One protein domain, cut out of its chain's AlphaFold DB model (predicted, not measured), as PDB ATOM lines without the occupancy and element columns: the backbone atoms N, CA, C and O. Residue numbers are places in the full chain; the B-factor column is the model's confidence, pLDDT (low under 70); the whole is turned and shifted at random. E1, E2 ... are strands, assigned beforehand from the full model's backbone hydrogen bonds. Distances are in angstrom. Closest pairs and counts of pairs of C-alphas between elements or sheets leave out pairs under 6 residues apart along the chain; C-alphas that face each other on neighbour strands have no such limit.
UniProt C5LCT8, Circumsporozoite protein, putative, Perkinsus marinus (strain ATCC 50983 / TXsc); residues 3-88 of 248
ATOM      1  N   SER A   3     -41.097 -25.208 -36.723       80.19
ATOM      2  CA  SER A   3     -41.601 -24.105 -35.897       80.19
ATOM      3  C   SER A   3     -42.009 -24.636 -34.532       80.19
ATOM      4  O   SER A   3     -42.861 -25.520 -34.457       80.19
ATOM      5  N   ALA A   4     -41.413 -24.120 -33.458       81.62
ATOM      6  CA  ALA A   4     -41.690 -24.605 -32.108       81.62
ATOM      7  C   ALA A   4     -41.643 -23.492 -31.051       81.62
ATOM      8  O   ALA A   4     -40.945 -22.491 -31.204       81.62
ATOM      9  N   ALA A   5     -42.380 -23.677 -29.958       81.88
ATOM     10  CA  ALA A   5     -42.417 -22.759 -28.823       81.88
ATOM     11  C   ALA A   5     -42.087 -23.499 -27.520       81.88
ATOM     12  O   ALA A   5     -42.319 -24.703 -27.405       81.88
ATOM     13  N   GLY A   6     -41.552 -22.780 -26.534       84.88
ATOM     14  CA  GLY A   6     -41.169 -23.347 -25.240       84.88
ATOM     15  C   GLY A   6     -39.699 -23.750 -25.223       84.88
ATOM     16  O   GLY A   6     -38.840 -22.892 -25.392       84.88
ATOM     17  N   TYR A   7     -39.412 -25.040 -25.030       89.00
ATOM     18  CA  TYR A   7     -38.052 -25.576 -24.869       89.00
ATOM     19  C   TYR A   7     -37.664 -26.567 -25.987       89.00
ATOM     20  O   TYR A   7     -37.257 -27.695 -25.691       89.00
ATOM     21  N   PRO A   8     -37.843 -26.233 -27.281       87.62
ATOM     22  CA  PRO A   8     -37.532 -27.179 -28.341       87.62
ATOM     23  C   PRO A   8     -36.020 -27.379 -28.462       87.62
ATOM     24  O   PRO A   8     -35.242 -26.427 -28.405       87.62
ATOM     25  N   THR A   9     -35.617 -28.629 -28.675       90.06
ATOM     26  CA  THR A   9     -34.235 -28.993 -29.005       90.06
ATOM     27  C   THR A   9     -34.200 -29.532 -30.426       90.06
ATOM     28  O   THR A   9     -34.969 -30.437 -30.749       90.06
ATOM     29  N   ASN A  10     -33.335 -28.983 -31.279       85.88
ATOM     30  CA  ASN A  10     -33.196 -29.437 -32.660       85.88
ATOM     31  C   ASN A  10     -31.729 -29.650 -33.045       85.88
ATOM     32  O   ASN A  10     -30.868 -28.818 -32.754       85.88
ATOM     33  N   SER A  11     -31.478 -30.744 -33.760       90.38
ATOM     34  CA  SER A  11     -30.177 -31.098 -34.318       90.38
ATOM     35  C   SER A  11     -30.346 -31.458 -35.785       90.38
ATOM     36  O   SER A  11     -31.116 -32.359 -36.112       90.38
ATOM     37  N   ALA A  12     -29.640 -30.766 -36.676       87.38
ATOM     38  CA  ALA A  12     -29.784 -30.984 -38.112       87.38
ATOM     39  C   ALA A  12     -28.481 -30.754 -38.890       87.38
ATOM     40  O   ALA A  12     -27.578 -30.053 -38.442       87.38
ATOM     41  N   ALA A  13     -28.396 -31.324 -40.088       88.38
ATOM     42  CA  ALA A  13     -27.281 -31.133 -41.011       88.38
ATOM     43  C   ALA A  13     -27.793 -30.715 -42.397       88.38
ATOM     44  O   ALA A  13     -28.956 -30.938 -42.735       88.38
ATOM     45  N   GLY A  14     -26.919 -30.117 -43.206       89.25
ATOM     46  CA  GLY A  14     -27.254 -29.666 -44.555       89.25
ATOM     47  C   GLY A  14     -27.871 -28.272 -44.536       89.25
ATOM     48  O   GLY A  14     -27.208 -27.325 -44.128       89.25
ATOM     49  N   TYR A  15     -29.127 -28.146 -44.967       90.62
ATOM     50  CA  TYR A  15     -29.812 -26.859 -45.164       90.62
ATOM     51  C   TYR A  15     -31.064 -26.709 -44.274       90.62
ATOM     52  O   TYR A  15     -32.160 -26.477 -44.790       90.62
ATOM     53  N   PRO A  16     -30.978 -26.909 -42.943       87.88
ATOM     54  CA  PRO A  16     -32.158 -26.811 -42.094       87.88
ATOM     55  C   PRO A  16     -32.617 -25.357 -41.937       87.88
ATOM     56  O   PRO A  16     -31.809 -24.439 -41.793       87.88
ATOM     57  N   THR A  17     -33.936 -25.165 -41.893       90.38
ATOM     58  CA  THR A  17     -34.568 -23.880 -41.568       90.38
ATOM     59  C   THR A  17     -35.433 -24.032 -40.324       90.38
ATOM     60  O   THR A  17     -36.424 -24.776 -40.351       90.38
ATOM     61  N   ASN A  18     -35.083 -23.310 -39.258       85.31
ATOM     62  CA  ASN A  18     -35.772 -23.366 -37.969       85.31
ATOM     63  C   ASN A  18     -36.271 -21.994 -37.524       85.31
ATOM     64  O   ASN A  18     -35.608 -20.970 -37.708       85.31
ATOM     65  N   SER A  19     -37.433 -21.987 -36.883       89.25
ATOM     66  CA  SER A  19     -37.987 -20.816 -36.216       89.25
ATOM     67  C   SER A  19     -38.499 -21.212 -34.840       89.25
ATOM     68  O   SER A  19     -39.260 -22.168 -34.716       89.25
ATOM     69  N   ALA A  20     -38.075 -20.520 -33.786       88.00
ATOM     70  CA  ALA A  20     -38.514 -20.880 -32.443       88.00
ATOM     71  C   ALA A  20     -38.640 -19.695 -31.485       88.00
ATOM     72  O   ALA A  20     -37.956 -18.685 -31.622       88.00
ATOM     73  N   ALA A  21     -39.506 -19.836 -30.485       87.50
ATOM     74  CA  ALA A  21     -39.699 -18.841 -29.432       87.50
ATOM     75  C   ALA A  21     -39.571 -19.471 -28.039       87.50
ATOM     76  O   ALA A  21     -39.937 -20.630 -27.835       87.50
ATOM     77  N   GLY A  22     -39.092 -18.691 -27.070       88.50
ATOM     78  CA  GLY A  22     -38.886 -19.132 -25.690       88.50
ATOM     79  C   GLY A  22     -37.419 -19.445 -25.425       88.50
ATOM     80  O   GLY A  22     -36.585 -18.546 -25.479       88.50
ATOM     81  N   TYR A  23     -37.112 -20.710 -25.152       91.38
ATOM     82  CA  TYR A  23     -35.789 -21.210 -24.768       91.38
ATOM     83  C   TYR A  23     -35.314 -22.331 -25.716       91.38
ATOM     84  O   TYR A  23     -35.052 -23.453 -25.267       91.38
ATOM     85  N   PRO A  24     -35.259 -22.100 -27.042       88.38
ATOM     86  CA  PRO A  24     -34.845 -23.135 -27.977       88.38
ATOM     87  C   PRO A  24     -33.341 -23.410 -27.888       88.38
ATOM     88  O   PRO A  24     -32.536 -22.490 -27.732       88.38
ATOM     89  N   THR A  25     -32.965 -24.673 -28.074       91.44
ATOM     90  CA  THR A  25     -31.571 -25.100 -28.239       91.44
ATOM     91  C   THR A  25     -31.393 -25.716 -29.624       91.44
ATOM     92  O   THR A  25     -31.983 -26.754 -29.914       91.44
ATOM     93  N   ASN A  26     -30.583 -25.098 -30.488       87.19
ATOM     94  CA  ASN A  26     -30.326 -25.613 -31.837       87.19
ATOM     95  C   ASN A  26     -28.845 -25.923 -32.047       87.19
ATOM     96  O   ASN A  26     -27.978 -25.104 -31.746       87.19
ATOM     97  N   SER A  27     -28.567 -27.079 -32.642       91.06
ATOM     98  CA  SER A  27     -27.241 -27.447 -33.139       91.06
ATOM     99  C   SER A  27     -27.318 -27.800 -34.620       91.06
ATOM    100  O   SER A  27     -28.137 -28.628 -35.017       91.06
ATOM    101  N   ALA A  28     -26.493 -27.177 -35.463       89.44
ATOM    102  CA  ALA A  28     -26.524 -27.486 -36.891       89.44
ATOM    103  C   ALA A  28     -25.177 -27.381 -37.611       89.44
ATOM    104  O   ALA A  28     -24.309 -26.598 -37.244       89.44
ATOM    105  N   ALA A  29     -25.024 -28.153 -38.686       89.38
ATOM    106  CA  ALA A  29     -23.851 -28.113 -39.556       89.38
ATOM    107  C   ALA A  29     -24.249 -27.924 -41.027       89.38
ATOM    108  O   ALA A  29     -25.284 -28.431 -41.463       89.38
ATOM    109  N   GLY A  30     -23.410 -27.233 -41.800       91.38
ATOM    110  CA  GLY A  30     -23.644 -26.947 -43.217       91.38
ATOM    111  C   GLY A  30     -24.090 -25.503 -43.425       91.38
ATOM    112  O   GLY A  30     -23.334 -24.584 -43.137       91.38
ATOM    113  N   TYR A  31     -25.314 -25.310 -43.908       92.19
ATOM    114  CA  TYR A  31     -25.910 -24.019 -44.260       92.19
ATOM    115  C   TYR A  31     -27.241 -23.794 -43.509       92.19
ATOM    116  O   TYR A  31     -28.291 -23.633 -44.140       92.19
ATOM    117  N   PRO A  32     -27.260 -23.850 -42.163       89.25
ATOM    118  CA  PRO A  32     -28.495 -23.674 -41.414       89.25
ATOM    119  C   PRO A  32     -28.969 -22.218 -41.435       89.25
ATOM    120  O   PRO A  32     -28.168 -21.285 -41.380       89.25
ATOM    121  N   THR A  33     -30.285 -22.031 -41.438       91.75
ATOM    122  CA  THR A  33     -30.934 -20.735 -41.210       91.75
ATOM    123  C   THR A  33     -31.811 -20.820 -39.965       91.75
ATOM    124  O   THR A  33     -32.793 -21.565 -39.952       91.75
ATOM    125  N   ASN A  34     -31.478 -20.062 -38.919       87.12
ATOM    126  CA  ASN A  34     -32.241 -20.043 -37.670       87.12
ATOM    127  C   ASN A  34     -32.778 -18.641 -37.371       87.12
ATOM    128  O   ASN A  34     -32.058 -17.648 -37.464       87.12
ATOM    129  N   SER A  35     -34.039 -18.571 -36.956       89.81
ATOM    130  CA  SER A  35     -34.649 -17.365 -36.391       89.81
ATOM    131  C   SER A  35     -35.221 -17.676 -35.015       89.81
ATOM    132  O   SER A  35     -35.973 -18.639 -34.871       89.81
ATOM    133  N   ALA A  36     -34.867 -16.899 -33.992       88.44
ATOM    134  CA  ALA A  36     -35.370 -17.158 -32.648       88.44
ATOM    135  C   ALA A  36     -35.636 -15.909 -31.800       88.44
ATOM    136  O   ALA A  36     -35.015 -14.863 -31.976       88.44
ATOM    137  N   ALA A  37     -36.556 -16.031 -30.846       86.06
ATOM    138  CA  ALA A  37     -36.885 -14.978 -29.888       86.06
ATOM    139  C   ALA A  37     -36.886 -15.508 -28.448       86.06
ATOM    140  O   ALA A  37     -37.280 -16.652 -28.207       86.06
ATOM    141  N   GLY A  38     -36.488 -14.662 -27.496       87.31
ATOM    142  CA  GLY A  38     -36.420 -14.990 -26.070       87.31
ATOM    143  C   GLY A  38     -34.984 -15.252 -25.623       87.31
ATOM    144  O   GLY A  38     -34.157 -14.344 -25.648       87.31
ATOM    145  N   TYR A  39     -34.693 -16.491 -25.231       91.19
ATOM    146  CA  TYR A  39     -33.402 -16.947 -24.706       91.19
ATOM    147  C   TYR A  39     -32.852 -18.130 -25.527       91.19
ATOM    148  O   TYR A  39     -32.674 -19.229 -24.994       91.19
ATOM    149  N   PRO A  40     -32.640 -17.974 -26.848       88.44
ATOM    150  CA  PRO A  40     -32.155 -19.067 -27.676       88.44
ATOM    151  C   PRO A  40     -30.674 -19.359 -27.428       88.44
ATOM    152  O   PRO A  40     -29.864 -18.444 -27.275       88.44
ATOM    153  N   THR A  41     -30.319 -20.642 -27.482       92.56
ATOM    154  CA  THR A  41     -28.929 -21.110 -27.530       92.56
ATOM    155  C   THR A  41     -28.682 -21.799 -28.869       92.56
ATOM    156  O   THR A  41     -29.280 -22.840 -29.147       92.56
ATOM    157  N   ASN A  42     -27.814 -21.235 -29.715       88.69
ATOM    158  CA  ASN A  42     -27.489 -21.818 -31.019       88.69
ATOM    159  C   ASN A  42     -25.996 -22.135 -31.141       88.69
ATOM    160  O   ASN A  42     -25.147 -21.280 -30.890       88.69
ATOM    161  N   SER A  43     -25.697 -23.334 -31.632       91.56
ATOM    162  CA  SER A  43     -24.354 -23.757 -32.028       91.56
ATOM    163  C   SER A  43     -24.359 -24.169 -33.494       91.56
ATOM    164  O   SER A  43     -25.158 -25.018 -33.892       91.56
ATOM    165  N   ALA A  44     -23.490 -23.584 -34.320       90.25
ATOM    166  CA  ALA A  44     -23.452 -23.938 -35.734       90.25
ATOM    167  C   ALA A  44     -22.058 -23.945 -36.375       90.25
ATOM    168  O   ALA A  44     -21.175 -23.180 -36.000       90.25
ATOM    169  N   ALA A  45     -21.872 -24.788 -37.389       88.88
ATOM    170  CA  ALA A  45     -20.637 -24.863 -38.170       88.88
ATOM    171  C   ALA A  45     -20.911 -24.793 -39.680       88.88
ATOM    172  O   ALA A  45     -21.925 -25.310 -40.154       88.88
ATOM    173  N   GLY A  46     -19.985 -24.196 -40.434       90.75
ATOM    174  CA  GLY A  46     -20.078 -24.028 -41.886       90.75
ATOM    175  C   GLY A  46     -20.447 -22.595 -42.257       90.75
ATOM    176  O   GLY A  46     -19.673 -21.678 -42.000       90.75
ATOM    177  N   TYR A  47     -21.625 -22.405 -42.842       92.19
ATOM    178  CA  TYR A  47     -22.154 -21.127 -43.326       92.19
ATOM    179  C   TYR A  47     -23.521 -20.816 -42.684       92.19
ATOM    180  O   TYR A  47     -24.534 -20.731 -43.385       92.19
ATOM    181  N   PRO A  48     -23.611 -20.722 -41.343       89.50
ATOM    182  CA  PRO A  48     -24.884 -20.483 -40.683       89.50
ATOM    183  C   PRO A  48     -25.351 -19.035 -40.847       89.50
ATOM    184  O   PRO A  48     -24.557 -18.099 -40.760       89.50
ATOM    185  N   THR A  49     -26.662 -18.858 -40.997       92.62
ATOM    186  CA  THR A  49     -27.337 -17.559 -40.900       92.62
ATOM    187  C   THR A  49     -28.255 -17.569 -39.680       92.62
ATOM    188  O   THR A  49     -29.227 -18.325 -39.647       92.62
ATOM    189  N   ASN A  50     -27.965 -16.746 -38.669       88.69
ATOM    190  CA  ASN A  50     -28.778 -16.662 -37.453       88.69
ATOM    191  C   ASN A  50     -29.330 -15.249 -37.243       88.69
ATOM    192  O   ASN A  50     -28.590 -14.267 -37.287       88.69
ATOM    193  N   SER A  51     -30.621 -15.167 -36.930       89.50
ATOM    194  CA  SER A  51     -31.277 -13.949 -36.452       89.50
ATOM    195  C   SER A  51     -31.909 -14.209 -35.091       89.50
ATOM    196  O   SER A  51     -32.650 -15.184 -34.931       89.50
ATOM    197  N   ALA A  52     -31.609 -13.380 -34.091       87.44
ATOM    198  CA  ALA A  52     -32.162 -13.577 -32.758       87.44
ATOM    199  C   ALA A  52     -32.483 -12.284 -32.000       87.44
ATOM    200  O   ALA A  52     -31.810 -11.269 -32.140       87.44
ATOM    201  N   THR A  53     -33.507 -12.335 -31.149       81.88
ATOM    202  CA  THR A  53     -33.930 -11.200 -30.310       81.88
ATOM    203  C   THR A  53     -34.073 -11.613 -28.845       81.88
ATOM    204  O   THR A  53     -34.467 -12.744 -28.554       81.88
ATOM    205  N   GLY A  54     -33.761 -10.694 -27.925       81.94
ATOM    206  CA  GLY A  54     -33.837 -10.909 -26.476       81.94
ATOM    207  C   GLY A  54     -32.455 -11.112 -25.859       81.94
ATOM    208  O   GLY A  54     -31.646 -10.187 -25.835       81.94
ATOM    209  N   TYR A  55     -32.186 -12.324 -25.376       87.50
ATOM    210  CA  TYR A  55     -30.937 -12.726 -24.718       87.50
ATOM    211  C   TYR A  55     -30.314 -13.949 -25.415       87.50
ATOM    212  O   TYR A  55     -30.204 -15.021 -24.812       87.50
ATOM    213  N   PRO A  56     -29.968 -13.856 -26.712       86.50
ATOM    214  CA  PRO A  56     -29.435 -14.998 -27.436       86.50
ATOM    215  C   PRO A  56     -27.985 -15.295 -27.052       86.50
ATOM    216  O   PRO A  56     -27.171 -14.387 -26.885       86.50
ATOM    217  N   THR A  57     -27.655 -16.583 -27.005       90.88
ATOM    218  CA  THR A  57     -26.276 -17.076 -26.923       90.88
ATOM    219  C   THR A  57     -25.951 -17.848 -28.198       90.88
ATOM    220  O   THR A  57     -26.535 -18.905 -28.445       90.88
ATOM    221  N   ASN A  58     -25.034 -17.336 -29.023       88.44
ATOM    222  CA  ASN A  58     -24.646 -17.987 -30.278       88.44
ATOM    223  C   ASN A  58     -23.158 -18.343 -30.294       88.44
ATOM    224  O   ASN A  58     -22.301 -17.503 -30.018       88.44
ATOM    225  N   SER A  59     -22.854 -19.571 -30.705       89.38
ATOM    226  CA  SER A  59     -21.502 -20.024 -31.032       89.38
ATOM    227  C   SER A  59     -21.446 -20.499 -32.478       89.38
ATOM    228  O   SER A  59     -22.248 -21.343 -32.881       89.38
ATOM    229  N   ALA A  60     -20.519 -19.969 -33.278       88.50
ATOM    230  CA  ALA A  60     -20.416 -20.363 -34.678       88.50
ATOM    231  C   ALA A  60     -18.983 -20.464 -35.219       88.50
ATOM    232  O   ALA A  60     -18.101 -19.704 -34.832       88.50
ATOM    233  N   ALA A  61     -18.756 -21.379 -36.161       84.88
ATOM    234  CA  ALA A  61     -17.468 -21.548 -36.837       84.88
ATOM    235  C   ALA A  61     -17.619 -21.601 -38.365       84.88
ATOM    236  O   ALA A  61     -18.602 -22.145 -38.874       84.88
ATOM    237  N   GLY A  62     -16.623 -21.082 -39.089       85.50
ATOM    238  CA  GLY A  62     -16.585 -21.041 -40.554       85.50
ATOM    239  C   GLY A  62     -16.864 -19.635 -41.081       85.50
ATOM    240  O   GLY A  62     -16.072 -18.727 -40.850       85.50
ATOM    241  N   TYR A  63     -17.990 -19.455 -41.765       88.62
ATOM    242  CA  TYR A  63     -18.437 -18.193 -42.364       88.62
ATOM    243  C   TYR A  63     -19.830 -17.805 -41.837       88.62
ATOM    244  O   TYR A  63     -20.800 -17.780 -42.601       88.62
ATOM    245  N   PRO A  64     -19.992 -17.582 -40.520       86.75
ATOM    246  CA  PRO A  64     -21.299 -17.280 -39.961       86.75
ATOM    247  C   PRO A  64     -21.738 -15.848 -40.271       86.75
ATOM    248  O   PRO A  64     -20.937 -14.916 -40.230       86.75
ATOM    249  N   THR A  65     -23.035 -15.671 -40.502       89.38
ATOM    250  CA  THR A  65     -23.699 -14.363 -40.512       89.38
ATOM    251  C   THR A  65     -24.701 -14.305 -39.367       89.38
ATOM    252  O   THR A  65     -25.686 -15.045 -39.366       89.38
ATOM    253  N   ASN A  66     -24.459 -13.439 -38.380       86.25
ATOM    254  CA  ASN A  66     -25.334 -13.289 -37.218       86.25
ATOM    255  C   ASN A  66     -25.906 -11.873 -37.131       86.25
ATOM    256  O   ASN A  66     -25.184 -10.884 -37.249       86.25
ATOM    257  N   SER A  67     -27.203 -11.783 -36.856       85.38
ATOM    258  CA  SER A  67     -27.887 -10.546 -36.482       85.38
ATOM    259  C   SER A  67     -28.583 -10.732 -35.142       85.38
ATOM    260  O   SER A  67     -29.337 -11.692 -34.971       85.38
ATOM    261  N   ALA A  68     -28.332  -9.845 -34.181       83.06
ATOM    262  CA  ALA A  68     -28.949  -9.963 -32.865       83.06
ATOM    263  C   ALA A  68     -29.338  -8.625 -32.228       83.06
ATOM    264  O   ALA A  68     -28.641  -7.629 -32.382       83.06
ATOM    265  N   ALA A  69     -30.433  -8.616 -31.470       75.00
ATOM    266  CA  ALA A  69     -30.897  -7.442 -30.729       75.00
ATOM    267  C   ALA A  69     -31.163  -7.766 -29.252       75.00
ATOM    268  O   ALA A  69     -31.639  -8.859 -28.933       75.00
ATOM    269  N   GLY A  70     -30.907  -6.796 -28.370       73.81
ATOM    270  CA  GLY A  70     -31.114  -6.903 -26.924       73.81
ATOM    271  C   GLY A  70     -29.792  -7.057 -26.177       73.81
ATOM    272  O   GLY A  70     -28.974  -6.140 -26.181       73.81
ATOM    273  N   TYR A  71     -29.576  -8.215 -25.555       76.50
ATOM    274  CA  TYR A  71     -28.367  -8.548 -24.791       76.50
ATOM    275  C   TYR A  71     -27.694  -9.812 -25.354       76.50
ATOM    276  O   TYR A  71     -27.656 -10.849 -24.684       76.50
ATOM    277  N   PRO A  72     -27.229  -9.794 -26.616       78.25
ATOM    278  CA  PRO A  72     -26.662 -10.982 -27.230       78.25
ATOM    279  C   PRO A  72     -25.252 -11.279 -26.714       78.25
ATOM    280  O   PRO A  72     -24.436 -10.374 -26.543       78.25
ATOM    281  N   THR A  73     -24.949 -12.565 -26.555       80.75
ATOM    282  CA  THR A  73     -23.585 -13.072 -26.366       80.75
ATOM    283  C   THR A  73     -23.200 -13.915 -27.576       80.75
ATOM    284  O   THR A  73     -23.771 -14.985 -27.791       80.75
ATOM    285  N   ASN A  74     -22.243 -13.450 -28.383       79.50
ATOM    286  CA  ASN A  74     -21.795 -14.168 -29.578       79.50
ATOM    287  C   ASN A  74     -20.318 -14.551 -29.486       79.50
ATOM    288  O   ASN A  74     -19.464 -13.727 -29.163       79.50
ATOM    289  N   SER A  75     -20.011 -15.792 -29.851       79.81
ATOM    290  CA  SER A  75     -18.650 -16.275 -30.076       79.81
ATOM    291  C   SER A  75     -18.528 -16.832 -31.489       79.81
ATOM    292  O   SER A  75     -19.319 -17.690 -31.884       79.81
ATOM    293  N   ALA A  76     -17.559 -16.351 -32.270       77.38
ATOM    294  CA  ALA A  76     -17.397 -16.799 -33.648       77.38
ATOM    295  C   ALA A  76     -15.938 -16.989 -34.083       77.38
ATOM    296  O   ALA A  76     -15.058 -16.229 -33.691       77.38
ATOM    297  N   ALA A  77     -15.678 -17.979 -34.937       71.88
ATOM    298  CA  ALA A  77     -14.351 -18.238 -35.501       71.88
ATOM    299  C   ALA A  77     -14.390 -18.382 -37.031       71.88
ATOM    300  O   ALA A  77     -15.350 -18.927 -37.579       71.88
ATOM    301  N   GLY A  78     -13.327 -17.942 -37.709       73.81
ATOM    302  CA  GLY A  78     -13.182 -17.995 -39.167       73.81
ATOM    303  C   GLY A  78     -13.380 -16.619 -39.798       73.81
ATOM    304  O   GLY A  78     -12.585 -15.718 -39.552       73.81
ATOM    305  N   TYR A  79     -14.436 -16.452 -40.590       75.31
ATOM    306  CA  TYR A  79     -14.790 -15.212 -41.292       75.31
ATOM    307  C   TYR A  79     -16.203 -14.753 -40.901       75.31
ATOM    308  O   TYR A  79     -17.121 -14.788 -41.727       75.31
ATOM    309  N   PRO A  80     -16.445 -14.410 -39.623       74.12
ATOM    310  CA  PRO A  80     -17.781 -14.056 -39.177       74.12
ATOM    311  C   PRO A  80     -18.186 -12.650 -39.620       74.12
ATOM    312  O   PRO A  80     -17.386 -11.718 -39.572       74.12
ATOM    313  N   THR A  81     -19.459 -12.486 -39.969       77.88
ATOM    314  CA  THR A  81     -20.111 -11.182 -40.126       77.88
ATOM    315  C   THR A  81     -21.180 -11.037 -39.047       77.88
ATOM    316  O   THR A  81     -22.171 -11.767 -39.060       77.88
ATOM    317  N   ASN A  82     -20.991 -10.119 -38.097       74.06
ATOM    318  CA  ASN A  82     -21.932  -9.904 -36.998       74.06
ATOM    319  C   ASN A  82     -22.505  -8.485 -37.021       74.06
ATOM    320  O   ASN A  82     -21.767  -7.508 -37.119       74.06
ATOM    321  N   SER A  83     -23.819  -8.381 -36.846       75.56
ATOM    322  CA  SER A  83     -24.521  -7.129 -36.577       75.56
ATOM    323  C   SER A  83     -25.280  -7.250 -35.262       75.56
ATOM    324  O   SER A  83     -26.037  -8.207 -35.075       75.56
ATOM    325  N   ALA A  84     -25.074  -6.321 -34.330       71.31
ATOM    326  CA  ALA A  84     -25.761  -6.371 -33.047       71.31
ATOM    327  C   ALA A  84     -26.237  -5.007 -32.540       71.31
ATOM    328  O   ALA A  84     -25.558  -3.996 -32.703       71.31
ATOM    329  N   THR A  85     -27.393  -4.982 -31.879       67.69
ATOM    330  CA  THR A  85     -27.956  -3.773 -31.261       67.69
ATOM    331  C   THR A  85     -28.283  -3.996 -29.784       67.69
ATOM    332  O   THR A  85     -28.679  -5.093 -29.383       67.69
ATOM    333  N   GLY A  86     -28.125  -2.953 -28.964       61.75
ATOM    334  CA  GLY A  86     -28.393  -2.985 -27.522       61.75
ATOM    335  C   GLY A  86     -27.108  -3.079 -26.701       61.75
ATOM    336  O   GLY A  86     -26.282  -2.171 -26.758       61.75
ATOM    337  N   TYR A  87     -26.935  -4.167 -25.952       63.59
ATOM    338  CA  TYR A  87     -25.775  -4.427 -25.090       63.59
ATOM    339  C   TYR A  87     -25.063  -5.728 -25.500       63.59
ATOM    340  O   TYR A  87     -25.110  -6.721 -24.767       63.59
ATOM    341  N   PRO A  88     -24.463  -5.788 -26.702       64.25
ATOM    342  CA  PRO A  88     -23.853  -7.017 -27.182       64.25
ATOM    343  C   PRO A  88     -22.502  -7.296 -26.521       64.25
ATOM    344  O   PRO A  88     -21.687  -6.394 -26.343       64.25
TER     345      PRO A  88
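Overview. This is residues 3 to 88 of the 248 residues of the protein "Circumsporozoite protein, putative" of Perkinsus marinus (strain ATCC 50983 / TXsc) (UniProt C5LCT8). The chain is wound in stacked flattened turns, a short solenoid in which each turn puts one strand into each of two parallel sheets set face to face. The odd-numbered strands E1, E3, E5, E7, E9 and E11 make one wall and the even-numbered E2, E4, E6, E8 and E10 the other, with tight turns joining the walls along both sides. The printed part has 86 residues with no named helix and eleven named strands, E1 to E11 along the chain; the sheet orders are E1, E3, E5, E7, E9, E11 and E2, E4, E6, E8, E10, both all parallel, and the class is all strand. The whole is compact, with a radius of gyration of the C-alphas of 11.3 A, and flat, spanning 28 by 27 by 13 A.

Arrangement. One sheet is made of E1, residues 3 to 6, E3, residues 17 to 22, E5, residues 33 to 38, E7, residues 49 to 54, E9, residues 65 to 70, and E11, residues 81 to 86. The other sheet is made of E2, residues 9 to 14, E4, residues 25 to 30, E6, residues 41 to 46, E8, residues 57 to 62, and E10, residues 73 to 78. Together they form a sandwich, two sheets face to face, with 41 pairs of C-alphas within 10 A. The parts that face each other are 11.6 A centre to centre, their best planes are 7 degrees apart, and the strands of the one stand at 15 degrees to those of the other. E1 and E3 are parallel at 21 degrees, with N 6 and O 21 within hydrogen-bond range at 3.0 A. E2 and E4 are parallel at 6 degrees; C-alphas 9 and 25 face each other at 4.8 A, and N 10 and O 25 are 2.9 A apart, within hydrogen-bond range. E3 and E5 are also parallel at 6 degrees, with N 18 and O 33 within hydrogen-bond range at 3.0 A. E5 and E7 are parallel at 5 degrees, with N 34 and O 49 within hydrogen-bond range at 2.9 A. At the far edges, E8 and E10 are parallel with N 58 and O 73 within hydrogen-bond range at 2.9 A, and E9 and E11 are parallel with N 66 and O 81 within hydrogen-bond range at 2.9 A. E1 and E11 are the edge strands of the first sheet, and E2 and E10 those of the second. Between the sheets, E2 and E3 are only just apart, their closest C-alphas 8.5 A from each other. E6 and E7 are near each other, with 5 pairs of C-alphas within 10 A.

Along the chain. E1 begins at C-alpha 3, (-41.601, -24.105, -35.897), and measures 10.7 A from first to last C-alpha. E2, E3 and E5 measure 17.1 A, as does E6, and E4 measures 17.0 A. E7, E8, E9, E10 and E11 measure 17.2 A each. E6 begins at C-alpha 41, (-28.929, -21.110, -27.530), and E11 ends at C-alpha 86, (-28.393, -2.985, -27.522).

Size, cuts and confidence. The two C-alphas farthest apart are those of Gly 6 and Tyr 79, at 31.9 A, and the C-alphas of Ser 3 and Pro 88, the first and last printed, are 26.1 A apart. The printed part has no cut. Each link between successive strands is tight, with 2 residues, and there is no long link. From edge to edge the strands' lines turn by 42 degrees in the sheet that holds E1 and by 20 degrees in the sheet that holds E2. The mean pLDDT of the printed part is 84.8; residues 85 to 88 are under 70.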